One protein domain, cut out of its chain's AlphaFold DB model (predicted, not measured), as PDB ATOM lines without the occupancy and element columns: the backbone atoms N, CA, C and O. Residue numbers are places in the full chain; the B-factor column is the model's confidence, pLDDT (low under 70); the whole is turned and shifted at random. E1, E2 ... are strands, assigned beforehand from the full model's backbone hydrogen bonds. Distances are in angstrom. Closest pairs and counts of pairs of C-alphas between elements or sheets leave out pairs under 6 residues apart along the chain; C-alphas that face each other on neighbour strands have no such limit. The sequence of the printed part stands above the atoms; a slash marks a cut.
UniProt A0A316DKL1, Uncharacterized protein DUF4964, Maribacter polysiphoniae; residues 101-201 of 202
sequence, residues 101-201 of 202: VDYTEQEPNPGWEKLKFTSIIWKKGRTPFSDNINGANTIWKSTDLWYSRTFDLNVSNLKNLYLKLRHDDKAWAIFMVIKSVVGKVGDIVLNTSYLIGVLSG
ATOM      1  N   VAL A 101      16.357 -22.475 -17.511       91.56
ATOM      2  CA  VAL A 101      14.958 -22.539 -17.942       91.56
ATOM      3  C   VAL A 101      14.696 -23.865 -18.641       91.56
ATOM      4  O   VAL A 101      15.616 -24.462 -19.209       91.56
ATOM      5  N   ASP A 102      13.435 -24.278 -18.653       91.88
ATOM      6  CA  ASP A 102      12.979 -25.323 -19.559       91.88
ATOM      7  C   ASP A 102      12.603 -24.687 -20.900       91.88
ATOM      8  O   ASP A 102      12.004 -23.612 -20.922       91.88
ATOM      9  N   TYR A 103      12.926 -25.325 -22.019       92.31
ATOM     10  CA  TYR A 103      12.654 -24.794 -23.350       92.31
ATOM     11  C   TYR A 103      12.398 -25.873 -24.410       92.31
ATOM     12  O   TYR A 103      12.846 -27.017 -24.307       92.31
ATOM     13  N   THR A 104      11.702 -25.485 -25.473       92.12
ATOM     14  CA  THR A 104      11.538 -26.262 -26.703       92.12
ATOM     15  C   THR A 104      11.672 -25.345 -27.915       92.12
ATOM     16  O   THR A 104      11.334 -24.167 -27.861       92.12
ATOM     17  N   GLU A 105      12.183 -25.901 -29.006       91.06
ATOM     18  CA  GLU A 105      12.263 -25.255 -30.326       91.06
ATOM     19  C   GLU A 105      11.187 -25.802 -31.283       91.06
ATOM     20  O   GLU A 105      11.113 -25.415 -32.444       91.06
ATOM     21  N   GLN A 106      10.371 -26.742 -30.799       89.44
ATOM     22  CA  GLN A 106       9.192 -27.261 -31.483       89.44
ATOM     23  C   GLN A 106       7.944 -26.702 -30.822       89.44
ATOM     24  O   GLN A 106       7.876 -26.671 -29.588       89.44
ATOM     25  N   GLU A 107       6.965 -26.332 -31.646       88.31
ATOM     26  CA  GLU A 107       5.688 -25.811 -31.175       88.31
ATOM     27  C   GLU A 107       5.048 -26.791 -30.172       88.31
ATOM     28  O   GLU A 107       4.830 -27.965 -30.493       88.31
ATOM     29  N   PRO A 108       4.798 -26.355 -28.927       87.62
ATOM     30  CA  PRO A 108       4.209 -27.203 -27.907       87.62
ATOM     31  C   PRO A 108       2.710 -27.413 -28.145       87.62
ATOM     32  O   PRO A 108       2.019 -26.587 -28.736       87.62
ATOM     33  N   ASN A 109       2.183 -28.515 -27.606       85.12
ATOM     34  CA  ASN A 109       0.751 -28.801 -27.669       85.12
ATOM     35  C   ASN A 109      -0.085 -27.674 -27.024       85.12
ATOM     36  O   ASN A 109       0.352 -27.082 -26.029       85.12
ATOM     37  N   PRO A 110      -1.320 -27.431 -27.508       84.50
ATOM     38  CA  PRO A 110      -2.202 -26.406 -26.956       84.50
ATOM     39  C   PRO A 110      -2.373 -26.508 -25.434       84.50
ATOM     40  O   PRO A 110      -2.593 -27.593 -24.890       84.50
ATOM     41  N   GLY A 111      -2.341 -25.366 -24.740       81.69
ATOM     42  CA  GLY A 111      -2.476 -25.302 -23.283       81.69
ATOM     43  C   GLY A 111      -1.154 -25.225 -22.525       81.69
ATOM     44  O   GLY A 111      -1.172 -25.223 -21.294       81.69
ATOM     45  N   TRP A 112      -0.031 -25.113 -23.230       81.06
ATOM     46  CA  TRP A 112       1.269 -24.796 -22.644       81.06
ATOM     47  C   TRP A 112       1.306 -23.395 -22.006       81.06
ATOM     48  O   TRP A 112       2.089 -23.160 -21.090       81.06
ATOM     49  N   GLU A 113       0.408 -22.486 -22.410       78.75
ATOM     50  CA  GLU A 113       0.241 -21.152 -21.818       78.75
ATOM     51  C   GLU A 113      -0.484 -21.180 -20.461       78.75
ATOM     52  O   GLU A 113      -0.599 -20.155 -19.782       78.75
ATOM     53  N   LYS A 114      -1.050 -22.330 -20.074       77.19
ATOM     54  CA  LYS A 114      -1.885 -22.442 -18.875       77.19
ATOM     55  C   LYS A 114      -1.051 -22.504 -17.600       77.19
ATOM     56  O   LYS A 114       0.046 -23.056 -17.538       77.19
ATOM     57  N   LEU A 115      -1.670 -22.016 -16.526       65.12
ATOM     58  CA  LEU A 115      -1.198 -22.190 -15.158       65.12
ATOM     59  C   LEU A 115      -0.904 -23.663 -14.853       65.12
ATOM     60  O   LEU A 115      -1.768 -24.515 -15.055       65.12
ATOM     61  N   LYS A 116       0.284 -23.933 -14.293       64.62
ATOM     62  CA  LYS A 116       0.782 -25.277 -13.936       64.62
ATOM     63  C   LYS A 116       1.094 -26.196 -15.123       64.62
ATOM     64  O   LYS A 116       1.170 -27.412 -14.934       64.62
ATOM     65  N   PHE A 117       1.301 -25.655 -16.324       67.44
ATOM     66  CA  PHE A 117       1.921 -26.446 -17.382       67.44
ATOM     67  C   PHE A 117       3.241 -27.038 -16.869       67.44
ATOM     68  O   PHE A 117       4.080 -26.322 -16.322       67.44
ATOM     69  N   THR A 118       3.394 -28.357 -16.994       68.00
ATOM     70  CA  THR A 118       4.623 -29.041 -16.594       68.00
ATOM     71  C   THR A 118       5.410 -29.383 -17.849       68.00
ATOM     72  O   THR A 118       4.984 -30.183 -18.678       68.00
ATOM     73  N   SER A 119       6.578 -28.773 -17.962       65.25
ATOM     74  CA  SER A 119       7.546 -28.841 -19.058       65.25
ATOM     75  C   SER A 119       8.319 -30.168 -19.111       65.25
ATOM     76  O   SER A 119       9.465 -30.186 -19.532       65.25
ATOM     77  N   ILE A 120       7.724 -31.298 -18.708       68.94
ATOM     78  CA  ILE A 120       8.438 -32.578 -18.464       68.94
ATOM     79  C   ILE A 120       9.252 -33.058 -19.683       68.94
ATOM     80  O   ILE A 120      10.246 -33.758 -19.525       68.94
ATOM     81  N   ILE A 121       8.843 -32.675 -20.896       82.81
ATOM     82  CA  ILE A 121       9.468 -33.092 -22.164       82.81
ATOM     83  C   ILE A 121      10.441 -32.024 -22.707       82.81
ATOM     84  O   ILE A 121      11.154 -32.252 -23.681       82.81
ATOM     85  N   TRP A 122      10.471 -30.834 -22.113       90.62
ATOM     86  CA  TRP A 122      11.299 -29.728 -22.583       90.62
ATOM     87  C   TRP A 122      12.753 -29.904 -22.145       90.62
ATOM     88  O   TRP A 122      13.065 -30.528 -21.131       90.62
ATOM     89  N   LYS A 123      13.664 -29.354 -22.945       93.00
ATOM     90  CA  LYS A 123      15.099 -29.354 -22.660       93.00
ATOM     91  C   LYS A 123      15.407 -28.330 -21.576       93.00
ATOM     92  O   LYS A 123      14.691 -27.349 -21.430       93.00
ATOM     93  N   LYS A 124      16.526 -28.507 -20.880       93.38
ATOM     94  CA  LYS A 124      17.065 -27.501 -19.960       93.38
ATOM     95  C   LYS A 124      18.147 -26.682 -20.643       93.38
ATOM     96  O   LYS A 124      19.033 -27.249 -21.278       93.38
ATOM     97  N   GLY A 125      18.070 -25.362 -20.518       93.06
ATOM     98  CA  GLY A 125      19.017 -24.427 -21.120       93.06
ATOM     99  C   GLY A 125      19.378 -23.303 -20.160       93.06
ATOM    100  O   GLY A 125      18.551 -22.845 -19.372       93.06
ATOM    101  N   ARG A 126      20.629 -22.843 -20.223       94.44
ATOM    102  CA  ARG A 126      21.124 -21.709 -19.438       94.44
ATOM    103  C   ARG A 126      21.080 -20.432 -20.273       94.44
ATOM    104  O   ARG A 126      21.582 -20.400 -21.393       94.44
ATOM    105  N   THR A 127      20.525 -19.358 -19.724       91.62
ATOM    106  CA  THR A 127      20.474 -18.050 -20.395       91.62
ATOM    107  C   THR A 127      21.839 -17.351 -20.412       91.62
ATOM    108  O   THR A 127      22.605 -17.547 -19.461       91.62
ATOM    109  N   PRO A 128      22.118 -16.455 -21.378       91.50
ATOM    110  CA  PRO A 128      21.248 -16.041 -22.488       91.50
ATOM    111  C   PRO A 128      21.201 -17.059 -23.639       91.50
ATOM    112  O   PRO A 128      22.145 -17.821 -23.847       91.50
ATOM    113  N   PHE A 129      20.089 -17.040 -24.376       90.44
ATOM    114  CA  PHE A 129      19.919 -17.759 -25.639       90.44
ATOM    115  C   PHE A 129      20.295 -16.827 -26.791       90.44
ATOM    116  O   PHE A 129      19.910 -15.655 -26.777       90.44
ATOM    117  N   SER A 130      21.067 -17.323 -27.753       88.56
ATOM    118  CA  SER A 130      21.405 -16.606 -28.987       88.56
ATOM    119  C   SER A 130      21.922 -17.594 -30.032       88.56
ATOM    120  O   SER A 130      22.417 -18.674 -29.708       88.56
ATOM    121  N   ASP A 131      21.803 -17.209 -31.290       87.50
ATOM    122  CA  ASP A 131      22.431 -17.821 -32.458       87.50
ATOM    123  C   ASP A 131      23.952 -17.561 -32.529       87.50
ATOM    124  O   ASP A 131      24.706 -18.361 -33.092       87.50
ATOM    125  N   ASN A 132      24.421 -16.472 -31.910       88.44
ATOM    126  CA  ASN A 132      25.824 -16.092 -31.820       88.44
ATOM    127  C   ASN A 132      26.535 -16.828 -30.678       88.44
ATOM    128  O   ASN A 132      26.288 -16.592 -29.494       88.44
ATOM    129  N   ILE A 133      27.519 -17.648 -31.048       87.06
ATOM    130  CA  ILE A 133      28.283 -18.479 -30.115       87.06
ATOM    131  C   ILE A 133      29.028 -17.701 -29.028       87.06
ATOM    132  O   ILE A 133      29.189 -18.203 -27.922       87.06
ATOM    133  N   ASN A 134      29.436 -16.464 -29.305       86.69
ATOM    134  CA  ASN A 134      30.186 -15.652 -28.344       86.69
ATOM    135  C   ASN A 134      29.280 -14.966 -27.309       86.69
ATOM    136  O   ASN A 134      29.777 -14.427 -26.323       86.69
ATOM    137  N   GLY A 135      27.966 -14.942 -27.546       82.75
ATOM    138  CA  GLY A 135      26.983 -14.266 -26.697       82.75
ATOM    139  C   GLY A 135      25.953 -15.202 -26.070       82.75
ATOM    140  O   GLY A 135      25.034 -14.709 -25.416       82.75
ATOM    141  N   ALA A 136      26.077 -16.513 -26.280       89.69
ATOM    142  CA  ALA A 136      25.103 -17.517 -25.877       89.69
ATOM    143  C   ALA A 136      25.674 -18.470 -24.823       89.69
ATOM    144  O   ALA A 136      26.753 -19.029 -24.996       89.69
ATOM    145  N   ASN A 137      24.893 -18.731 -23.774       92.44
ATOM    146  CA  ASN A 137      25.102 -19.908 -22.925       92.44
ATOM    147  C   ASN A 137      24.327 -21.123 -23.457       92.44
ATOM    148  O   ASN A 137      24.721 -22.257 -23.205       92.44
ATOM    149  N   THR A 138      23.248 -20.883 -24.208       93.19
ATOM    150  CA  THR A 138      22.523 -21.909 -24.965       93.19
ATOM    151  C   THR A 138      22.361 -21.438 -26.401       93.19
ATOM    152  O   THR A 138      21.775 -20.383 -26.646       93.19
ATOM    153  N   ILE A 139      22.896 -22.211 -27.346       92.56
ATOM    154  CA  ILE A 139      22.775 -21.907 -28.772       92.56
ATOM    155  C   ILE A 139      21.357 -22.216 -29.230       92.56
ATOM    156  O   ILE A 139      20.870 -23.327 -29.023       92.56
ATOM    157  N   TRP A 140      20.730 -21.244 -29.881       89.44
ATOM    158  CA  TRP A 140      19.401 -21.358 -30.466       89.44
ATOM    159  C   TRP A 140      19.461 -20.876 -31.916       89.44
ATOM    160  O   TRP A 140      19.971 -19.791 -32.175       89.44
ATOM    161  N   LYS A 141      19.021 -21.714 -32.861       88.12
ATOM    162  CA  LYS A 141      19.098 -21.440 -34.310       88.12
ATOM    163  C   LYS A 141      17.789 -21.705 -35.057       88.12
ATOM    164  O   LYS A 141      17.752 -21.537 -36.273       88.12
ATOM    165  N   SER A 142      16.763 -22.211 -34.376       87.94
ATOM    166  CA  SER A 142      15.431 -22.348 -34.965       87.94
ATOM    167  C   SER A 142      14.739 -20.986 -35.030       87.94
ATOM    168  O   SER A 142      15.172 -20.031 -34.394       87.94
ATOM    169  N   THR A 143      13.628 -20.922 -35.761       86.62
ATOM    170  CA  THR A 143      12.808 -19.707 -35.851       86.62
ATOM    171  C   THR A 143      12.135 -19.351 -34.528       86.62
ATOM    172  O   THR A 143      12.028 -18.187 -34.164       86.62
ATOM    173  N   ASP A 144      11.686 -20.356 -33.777       88.38
ATOM    174  CA  ASP A 144      10.901 -20.139 -32.566       88.38
ATOM    175  C   ASP A 144      11.505 -20.868 -31.364       88.38
ATOM    176  O   ASP A 144      12.013 -21.991 -31.468       88.38
ATOM    177  N   LEU A 145      11.422 -20.210 -30.209       89.44
ATOM    178  CA  LEU A 145      11.863 -20.687 -28.908       89.44
ATOM    179  C   LEU A 145      10.761 -20.454 -27.882       89.44
ATOM    180  O   LEU A 145      10.491 -19.322 -27.475       89.44
ATOM    181  N   TRP A 146      10.179 -21.541 -27.395       89.25
ATOM    182  CA  TRP A 146       9.292 -21.529 -26.241       89.25
ATOM    183  C   TRP A 146      10.118 -21.824 -25.004       89.25
ATOM    184  O   TRP A 146      10.881 -22.789 -24.984       89.25
ATOM    185  N   TYR A 147       9.962 -21.025 -23.954       88.06
ATOM    186  CA  TYR A 147      10.634 -21.280 -22.687       88.06
ATOM    187  C   TYR A 147       9.715 -21.040 -21.491       88.06
ATOM    188  O   TYR A 147       8.756 -20.265 -21.537       88.06
ATOM    189  N   SER A 148      10.021 -21.737 -20.404       86.44
ATOM    190  CA  SER A 148       9.317 -21.699 -19.132       86.44
ATOM    191  C   SER A 148      10.330 -21.582 -18.002       86.44
ATOM    192  O   SER A 148      11.326 -22.308 -17.938       86.44
ATOM    193  N   ARG A 149      10.076 -20.644 -17.096       84.94
ATOM    194  CA  ARG A 149      10.871 -20.415 -15.894       84.94
ATOM    195  C   ARG A 149       9.944 -20.389 -14.690       84.94
ATOM    196  O   ARG A 149       9.053 -19.543 -14.611       84.94
ATOM    197  N   THR A 150      10.220 -21.257 -13.725       83.00
ATOM    198  CA  THR A 150       9.595 -21.222 -12.397       83.00
ATOM    199  C   THR A 150      10.577 -20.620 -11.399       83.00
ATOM    200  O   THR A 150      11.773 -20.905 -11.457       83.00
ATOM    201  N   PHE A 151      10.099 -19.758 -10.509       81.94
ATOM    202  CA  PHE A 151      10.916 -19.128  -9.474       81.94
ATOM    203  C   PHE A 151      10.049 -18.711  -8.284       81.94
ATOM    204  O   PHE A 151       8.868 -18.397  -8.435       81.94
ATOM    205  N   ASP A 152      10.659 -18.651  -7.105       81.00
ATOM    206  CA  ASP A 152      10.002 -18.146  -5.903       81.00
ATOM    207  C   ASP A 152      10.265 -16.645  -5.740       81.00
ATOM    208  O   ASP A 152      11.400 -16.175  -5.861       81.00
ATOM    209  N   LEU A 153       9.207 -15.877  -5.465       76.31
ATOM    210  CA  LEU A 153       9.298 -14.441  -5.196       76.31
ATOM    211  C   LEU A 153       8.992 -14.136  -3.731       76.31
ATOM    212  O   LEU A 153       7.835 -14.115  -3.304       76.31
ATOM    213  N   ASN A 154      10.034 -13.765  -2.990       73.69
ATOM    214  CA  ASN A 154       9.937 -13.327  -1.597       73.69
ATOM    215  C   ASN A 154       9.680 -11.813  -1.491       73.69
ATOM    216  O   ASN A 154      10.395 -11.095  -0.796       73.69
ATOM    217  N   VAL A 155       8.681 -11.301  -2.219       71.81
ATOM    218  CA  VAL A 155       8.301  -9.878  -2.184       71.81
ATOM    219  C   VAL A 155       6.784  -9.742  -2.076       71.81
ATOM    220  O   VAL A 155       6.034 -10.254  -2.905       71.81
ATOM    221  N   SER A 156       6.318  -9.021  -1.057       71.69
ATOM    222  CA  SER A 156       4.901  -8.693  -0.866       71.69
ATOM    223  C   SER A 156       4.511  -7.383  -1.566       71.69
ATOM    224  O   SER A 156       5.338  -6.485  -1.702       71.69
ATOM    225  N   ASN A 157       3.227  -7.228  -1.914       70.12
ATOM    226  CA  ASN A 157       2.632  -5.979  -2.426       70.12
ATOM    227  C   ASN A 157       3.214  -5.463  -3.756       70.12
ATOM    228  O   ASN A 157       3.408  -4.261  -3.939       70.12
ATOM    229  N   LEU A 158       3.446  -6.367  -4.708       73.19
ATOM    230  CA  LEU A 158       3.861  -6.004  -6.062       73.19
ATOM    231  C   LEU A 158       2.768  -5.183  -6.771       73.19
ATOM    232  O   LEU A 158       1.622  -5.617  -6.887       73.19
ATOM    233  N   LYS A 159       3.133  -3.996  -7.262       74.38
ATOM    234  CA  LYS A 159       2.320  -3.146  -8.144       74.38
ATOM    235  C   LYS A 159       3.196  -2.691  -9.306       74.38
ATOM    236  O   LYS A 159       4.377  -2.440  -9.092       74.38
ATOM    237  N   ASN A 160       2.613  -2.547 -10.496       78.62
ATOM    238  CA  ASN A 160       3.309  -2.081 -11.704       78.62
ATOM    239  C   ASN A 160       4.555  -2.924 -12.026       78.62
ATOM    240  O   ASN A 160       5.684  -2.440 -11.980       78.62
ATOM    241  N   LEU A 161       4.338  -4.210 -12.306       80.75
ATOM    242  CA  LEU A 161       5.401  -5.116 -12.724       80.75
ATOM    243  C   LEU A 161       5.758  -4.872 -14.187       80.75
ATOM    244  O   LEU A 161       4.878  -4.728 -15.033       80.75
ATOM    245  N   TYR A 162       7.055  -4.854 -14.461       83.19
ATOM    246  CA  TYR A 162       7.598  -4.699 -15.801       83.19
ATOM    247  C   TYR A 162       8.485  -5.893 -16.111       83.19
ATOM    248  O   TYR A 162       9.270  -6.329 -15.270       83.19
ATOM    249  N   LEU A 163       8.348  -6.405 -17.326       83.88
ATOM    250  CA  LEU A 163       9.164  -7.489 -17.835       83.88
ATOM    251  C   LEU A 163      10.236  -6.899 -18.752       83.88
ATOM    252  O   LEU A 163       9.920  -6.248 -19.746       83.88
ATOM    253  N   LYS A 164      11.503  -7.110 -18.395       84.19
ATOM    254  CA  LYS A 164      12.650  -6.738 -19.223       84.19
ATOM    255  C   LYS A 164      13.037  -7.941 -20.075       84.19
ATOM    256  O   LYS A 164      13.377  -8.995 -19.545       84.19
ATOM    257  N   LEU A 165      12.970  -7.775 -21.391       82.25
ATOM    258  CA  LEU A 165      13.308  -8.798 -22.377       82.25
ATOM    259  C   LEU A 165      14.209  -8.184 -23.440       82.25
ATOM    260  O   LEU A 165      14.048  -7.018 -23.798       82.25
ATOM    261  N   ARG A 166      15.131  -8.994 -23.958       81.56
ATOM    262  CA  ARG A 166      15.855  -8.707 -25.192       81.56
ATOM    263  C   ARG A 166      15.408  -9.733 -26.221       81.56
ATOM    264  O   ARG A 166      15.453 -10.924 -25.931       81.56
ATOM    265  N   HIS A 167      14.985  -9.262 -27.380       80.25
ATOM    266  CA  HIS A 167      14.617 -10.098 -28.511       80.25
ATOM    267  C   HIS A 167      15.070  -9.423 -29.801       80.25
ATOM    268  O   HIS A 167      15.310  -8.213 -29.806       80.25
ATOM    269  N   ASP A 168      15.185 -10.220 -30.853       70.69
ATOM    270  CA  ASP A 168      15.231  -9.747 -32.230       70.69
ATOM    271  C   ASP A 168      13.858 -10.044 -32.852       70.69
ATOM    272  O   ASP A 168      13.225 -11.024 -32.472       70.69
ATOM    273  N   ASP A 169      13.324  -9.161 -33.689       75.19
ATOM    274  CA  ASP A 169      11.967  -9.240 -34.259       75.19
ATOM    275  C   ASP A 169      10.789  -9.357 -33.269       75.19
ATOM    276  O   ASP A 169      10.309  -8.348 -32.741       75.19
ATOM    277  N   LYS A 170      10.241 -10.564 -33.058       74.94
ATOM    278  CA  LYS A 170       8.949 -10.779 -32.390       74.94
ATOM    279  C   LYS A 170       9.135 -11.548 -31.094       74.94
ATOM    280  O   LYS A 170       9.566 -12.692 -31.073       74.94
ATOM    281  N   ALA A 171       8.682 -10.959 -30.000       74.44
ATOM    282  CA  ALA A 171       8.594 -11.658 -28.729       74.44
ATOM    283  C   ALA A 171       7.235 -11.438 -28.092       74.44
ATOM    284  O   ALA A 171       6.665 -10.346 -28.144       74.44
ATOM    285  N   TRP A 172       6.751 -12.474 -27.426       70.50
ATOM    286  CA  TRP A 172       5.634 -12.357 -26.514       70.50
ATOM    287  C   TRP A 172       5.894 -13.207 -25.280       70.50
ATOM    288  O   TRP A 172       6.497 -14.274 -25.331       70.50
ATOM    289  N   ALA A 173       5.465 -12.713 -24.128       70.62
ATOM    290  CA  ALA A 173       5.655 -13.408 -22.872       70.62
ATOM    291  C   ALA A 173       4.432 -13.215 -21.988       70.62
ATOM    292  O   ALA A 173       3.859 -12.127 -21.908       70.62
ATOM    293  N   ILE A 174       4.060 -14.285 -21.304       65.81
ATOM    294  CA  ILE A 174       3.058 -14.311 -20.256       65.81
ATOM    295  C   ILE A 174       3.805 -14.433 -18.933       65.81
ATOM    296  O   ILE A 174       4.427 -15.443 -18.607       65.81
ATOM    297  N   PHE A 175       3.723 -13.373 -18.143       67.31
ATOM    298  CA  PHE A 175       4.197 -13.387 -16.771       67.31
ATOM    299  C   PHE A 175       3.010 -13.605 -15.838       67.31
ATOM    300  O   PHE A 175       2.038 -12.847 -15.886       67.31
ATOM    301  N   MET A 176       3.087 -14.621 -14.976       65.69
ATOM    302  CA  MET A 176       2.023 -14.922 -14.030       65.69
ATOM    303  C   MET A 176       2.558 -15.162 -12.616       65.69
ATOM    304  O   MET A 176       3.411 -16.013 -12.373       65.69
ATOM    305  N   VAL A 177       2.013 -14.414 -11.656       62.94
ATOM    306  CA  VAL A 177       2.317 -14.568 -10.227       62.94
ATOM    307  C   VAL A 177       1.206 -15.386  -9.592       62.94
ATOM    308  O   VAL A 177       0.064 -14.926  -9.541       62.94
ATOM    309  N   ILE A 178       1.525 -16.577  -9.078       58.00
ATOM    310  CA  ILE A 178       0.584 -17.319  -8.239       58.00
ATOM    311  C   ILE A 178       0.836 -16.900  -6.794       58.00
ATOM    312  O   ILE A 178       1.873 -17.182  -6.199       58.00
ATOM    313  N   LYS A 179      -0.137 -16.205  -6.209       53.50
ATOM    314  CA  LYS A 179      -0.123 -15.913  -4.779       53.50
ATOM    315  C   LYS A 179      -0.614 -17.149  -4.025       53.50
ATOM    316  O   LYS A 179      -1.813 -17.292  -3.795       53.50
ATOM    317  N   SER A 180       0.283 -18.060  -3.662       45.53
ATOM    318  CA  SER A 180      -0.035 -19.137  -2.720       45.53
ATOM    319  C   SER A 180       0.073 -18.613  -1.290       45.53
ATOM    320  O   SER A 180       1.156 -18.357  -0.777       45.53
ATOM    321  N   VAL A 181      -1.070 -18.455  -0.619       44.25
ATOM    322  CA  VAL A 181      -1.097 -18.264   0.836       44.25
ATOM    323  C   VAL A 181      -0.938 -19.646   1.468       44.25
ATOM    324  O   VAL A 181      -1.923 -20.350   1.672       44.25
ATOM    325  N   VAL A 182       0.298 -20.071   1.735       43.84
ATOM    326  CA  VAL A 182       0.529 -21.250   2.580       43.84
ATOM    327  C   VAL A 182       0.314 -20.815   4.029       43.84
ATOM    328  O   VAL A 182       1.051 -19.994   4.570       43.84
ATOM    329  N   GLY A 183      -0.769 -21.296   4.636       40.72
ATOM    330  CA  GLY A 183      -1.113 -21.007   6.025       40.72
ATOM    331  C   GLY A 183      -0.122 -21.638   7.007       40.72
ATOM    332  O   GLY A 183       0.085 -22.844   6.978       40.72
ATOM    333  N   LYS A 184       0.454 -20.780   7.863       39.38
ATOM    334  CA  LYS A 184       1.143 -21.012   9.151       39.38
ATOM    335  C   LYS A 184       1.699 -22.423   9.429       39.38
ATOM    336  O   LYS A 184       0.982 -23.269   9.947       39.38
ATOM    337  N   VAL A 185       3.029 -22.533   9.375       37.12
ATOM    338  CA  VAL A 185       3.866 -22.517  10.596       37.12
ATOM    339  C   VAL A 185       5.064 -21.594  10.328       37.12
ATOM    340  O   VAL A 185       5.931 -21.935   9.536       37.12
ATOM    341  N   GLY A 186       5.072 -20.411  10.956       38.50
ATOM    342  CA  GLY A 186       6.175 -19.436  10.917       38.50
ATOM    343  C   GLY A 186       6.323 -18.656   9.605       38.50
ATOM    344  O   GLY A 186       7.141 -19.023   8.780       38.50
ATOM    345  N   ASP A 187       5.533 -17.590   9.432       43.81
ATOM    346  CA  ASP A 187       5.742 -16.379   8.600       43.81
ATOM    347  C   ASP A 187       6.290 -16.452   7.152       43.81
ATOM    348  O   ASP A 187       6.472 -15.408   6.524       43.81
ATOM    349  N   ILE A 188       6.489 -17.626   6.552       43.19
ATOM    350  CA  ILE A 188       6.981 -17.739   5.174       43.19
ATOM    351  C   ILE A 188       5.793 -17.861   4.213       43.19
ATOM    352  O   ILE A 188       5.195 -18.922   4.043       43.19
ATOM    353  N   VAL A 189       5.466 -16.757   3.538       48.38
ATOM    354  CA  VAL A 189       4.600 -16.771   2.352       48.38
ATOM    355  C   VAL A 189       5.465 -17.138   1.145       48.38
ATOM    356  O   VAL A 189       6.117 -16.270   0.567       48.38
ATOM    357  N   LEU A 190       5.481 -18.415   0.762       43.38
ATOM    358  CA  LEU A 190       6.084 -18.849  -0.501       43.38
ATOM    359  C   LEU A 190       5.113 -18.523  -1.641       43.38
ATOM    360  O   LEU A 190       4.073 -19.167  -1.765       43.38
ATOM    361  N   ASN A 191       5.425 -17.510  -2.452       56.38
ATOM    362  CA  ASN A 191       4.706 -17.232  -3.698       56.38
ATOM    363  C   ASN A 191       5.481 -17.858  -4.860       56.38
ATOM    364  O   ASN A 191       6.476 -17.286  -5.317       56.38
ATOM    365  N   THR A 192       5.025 -19.003  -5.362       55.03
ATOM    366  CA  THR A 192       5.604 -19.587  -6.577       55.03
ATOM    367  C   THR A 192       5.103 -18.817  -7.797       55.03
ATOM    368  O   THR A 192       3.904 -18.628  -7.993       55.03
ATOM    369  N   SER A 193       6.021 -18.330  -8.623       63.09
ATOM    370  CA  SER A 193       5.722 -17.526  -9.809       63.09
ATOM    371  C   SER A 193       6.277 -18.182 -11.068       63.09
ATOM    372  O   SER A 193       7.261 -18.923 -11.023       63.09
ATOM    373  N   TYR A 194       5.627 -17.904 -12.196       60.59
ATOM    374  CA  TYR A 194       5.934 -18.514 -13.482       60.59
ATOM    375  C   TYR A 194       6.079 -17.431 -14.549       60.59
ATOM    376  O   TYR A 194       5.272 -16.503 -14.647       60.59
ATOM    377  N   LEU A 195       7.107 -17.567 -15.373       64.00
ATOM    378  CA  LEU A 195       7.264 -16.822 -16.611       64.00
ATOM    379  C   LEU A 195       7.281 -17.836 -17.749       64.00
ATOM    380  O   LEU A 195       8.150 -18.702 -17.790       64.00
ATOM    381  N   ILE A 196       6.320 -17.713 -18.654       65.88
ATOM    382  CA  ILE A 196       6.190 -18.544 -19.846       65.88
ATOM    383  C   ILE A 196       6.224 -17.594 -21.042       65.88
ATOM    384  O   ILE A 196       5.559 -16.562 -21.025       65.88
ATOM    385  N   GLY A 197       6.999 -17.886 -22.077       68.38
ATOM    386  CA  GLY A 197       7.064 -16.994 -23.232       68.38
ATOM    387  C   GLY A 197       7.581 -17.655 -24.491       68.38
ATOM    388  O   GLY A 197       8.143 -18.749 -24.448       68.38
ATOM    389  N   VAL A 198       7.386 -16.950 -25.602       69.00
ATOM    390  CA  VAL A 198       7.922 -17.302 -26.915       69.00
ATOM    391  C   VAL A 198       8.775 -16.158 -27.414       69.00
ATOM    392  O   VAL A 198       8.363 -14.994 -27.441       69.00
ATOM    393  N   LEU A 199       9.976 -16.515 -27.826       69.69
ATOM    394  CA  LEU A 199      10.841 -15.664 -28.614       69.69
ATOM    395  C   LEU A 199      10.818 -16.228 -30.030       69.69
ATOM    396  O   LEU A 199      11.045 -17.419 -30.217       69.69
ATOM    397  N   SER A 200      10.502 -15.384 -31.000       60.78
ATOM    398  CA  SER A 200      10.571 -15.713 -32.416       60.78
ATOM    399  C   SER A 200      11.680 -14.857 -33.010       60.78
ATOM    400  O   SER A 200      11.650 -13.632 -32.882       60.78
ATOM    401  N   GLY A 201      12.693 -15.505 -33.569       56.62
ATOM    402  CA  GLY A 201      13.844 -14.876 -34.199       56.62
ATOM    403  C   GLY A 201      13.984 -15.411 -35.617       56.62
ATOM    404  O   GLY A 201      13.833 -16.609 -35.837       56.62
TER     405      GLY A 201
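Overview. This is residues 101 to 201 of the 202 residues of the protein "Uncharacterized protein DUF4964" of Maribacter polysiphoniae (UniProt A0A316DKL1). With little regular structure, the domain is one twisted five-stranded sheet with long loops round it; the loop of residues 178 to 191 reaches out at one end. The printed part has 101 residues, no named helix and strands E1 to E5, in sheet order E2 E1 E3 E5 E4, antiparallel. It is all strand, though named elements hold only 34 residues. It is elongated, 47 by 26 by 21 A, and only just loose, close to compact, with a radius of gyration of the C-alphas of 15.5 A.

Arrangement. E3, residues 144 to 152, is antiparallel to E5, residues 192 to 200, at 165 degrees, with N 149 and O 195 2.8 A apart. E4, residues 170 to 177, an edge strand, forms a hairpin with E5; N 174 and O 196 are 2.7 A apart. E1, residues 101 to 104, is E3's other neighbour, with N 148 and O 102 2.8 A apart. E2, residues 123 to 126, the other edge strand, forms a hairpin with E1; N 103 and O 123 are 2.7 A apart. E2 and E4 are apart.

Along the chain. E3 spans 26.8 A, E5 26.6 A and E4 23.4 A. E1 begins at C-alpha 101 (14.958, -22.539, -17.942); E5 ends at C-alpha 200 (10.571, -15.713, -32.416).

Size, cuts and confidence. The C-alphas farthest apart, of Asn 132 and Val 185, are 48.2 A apart. The printed part has no cut, and its four links are long. Residues 115 to 120 and 174 to 201 have pLDDT under 70.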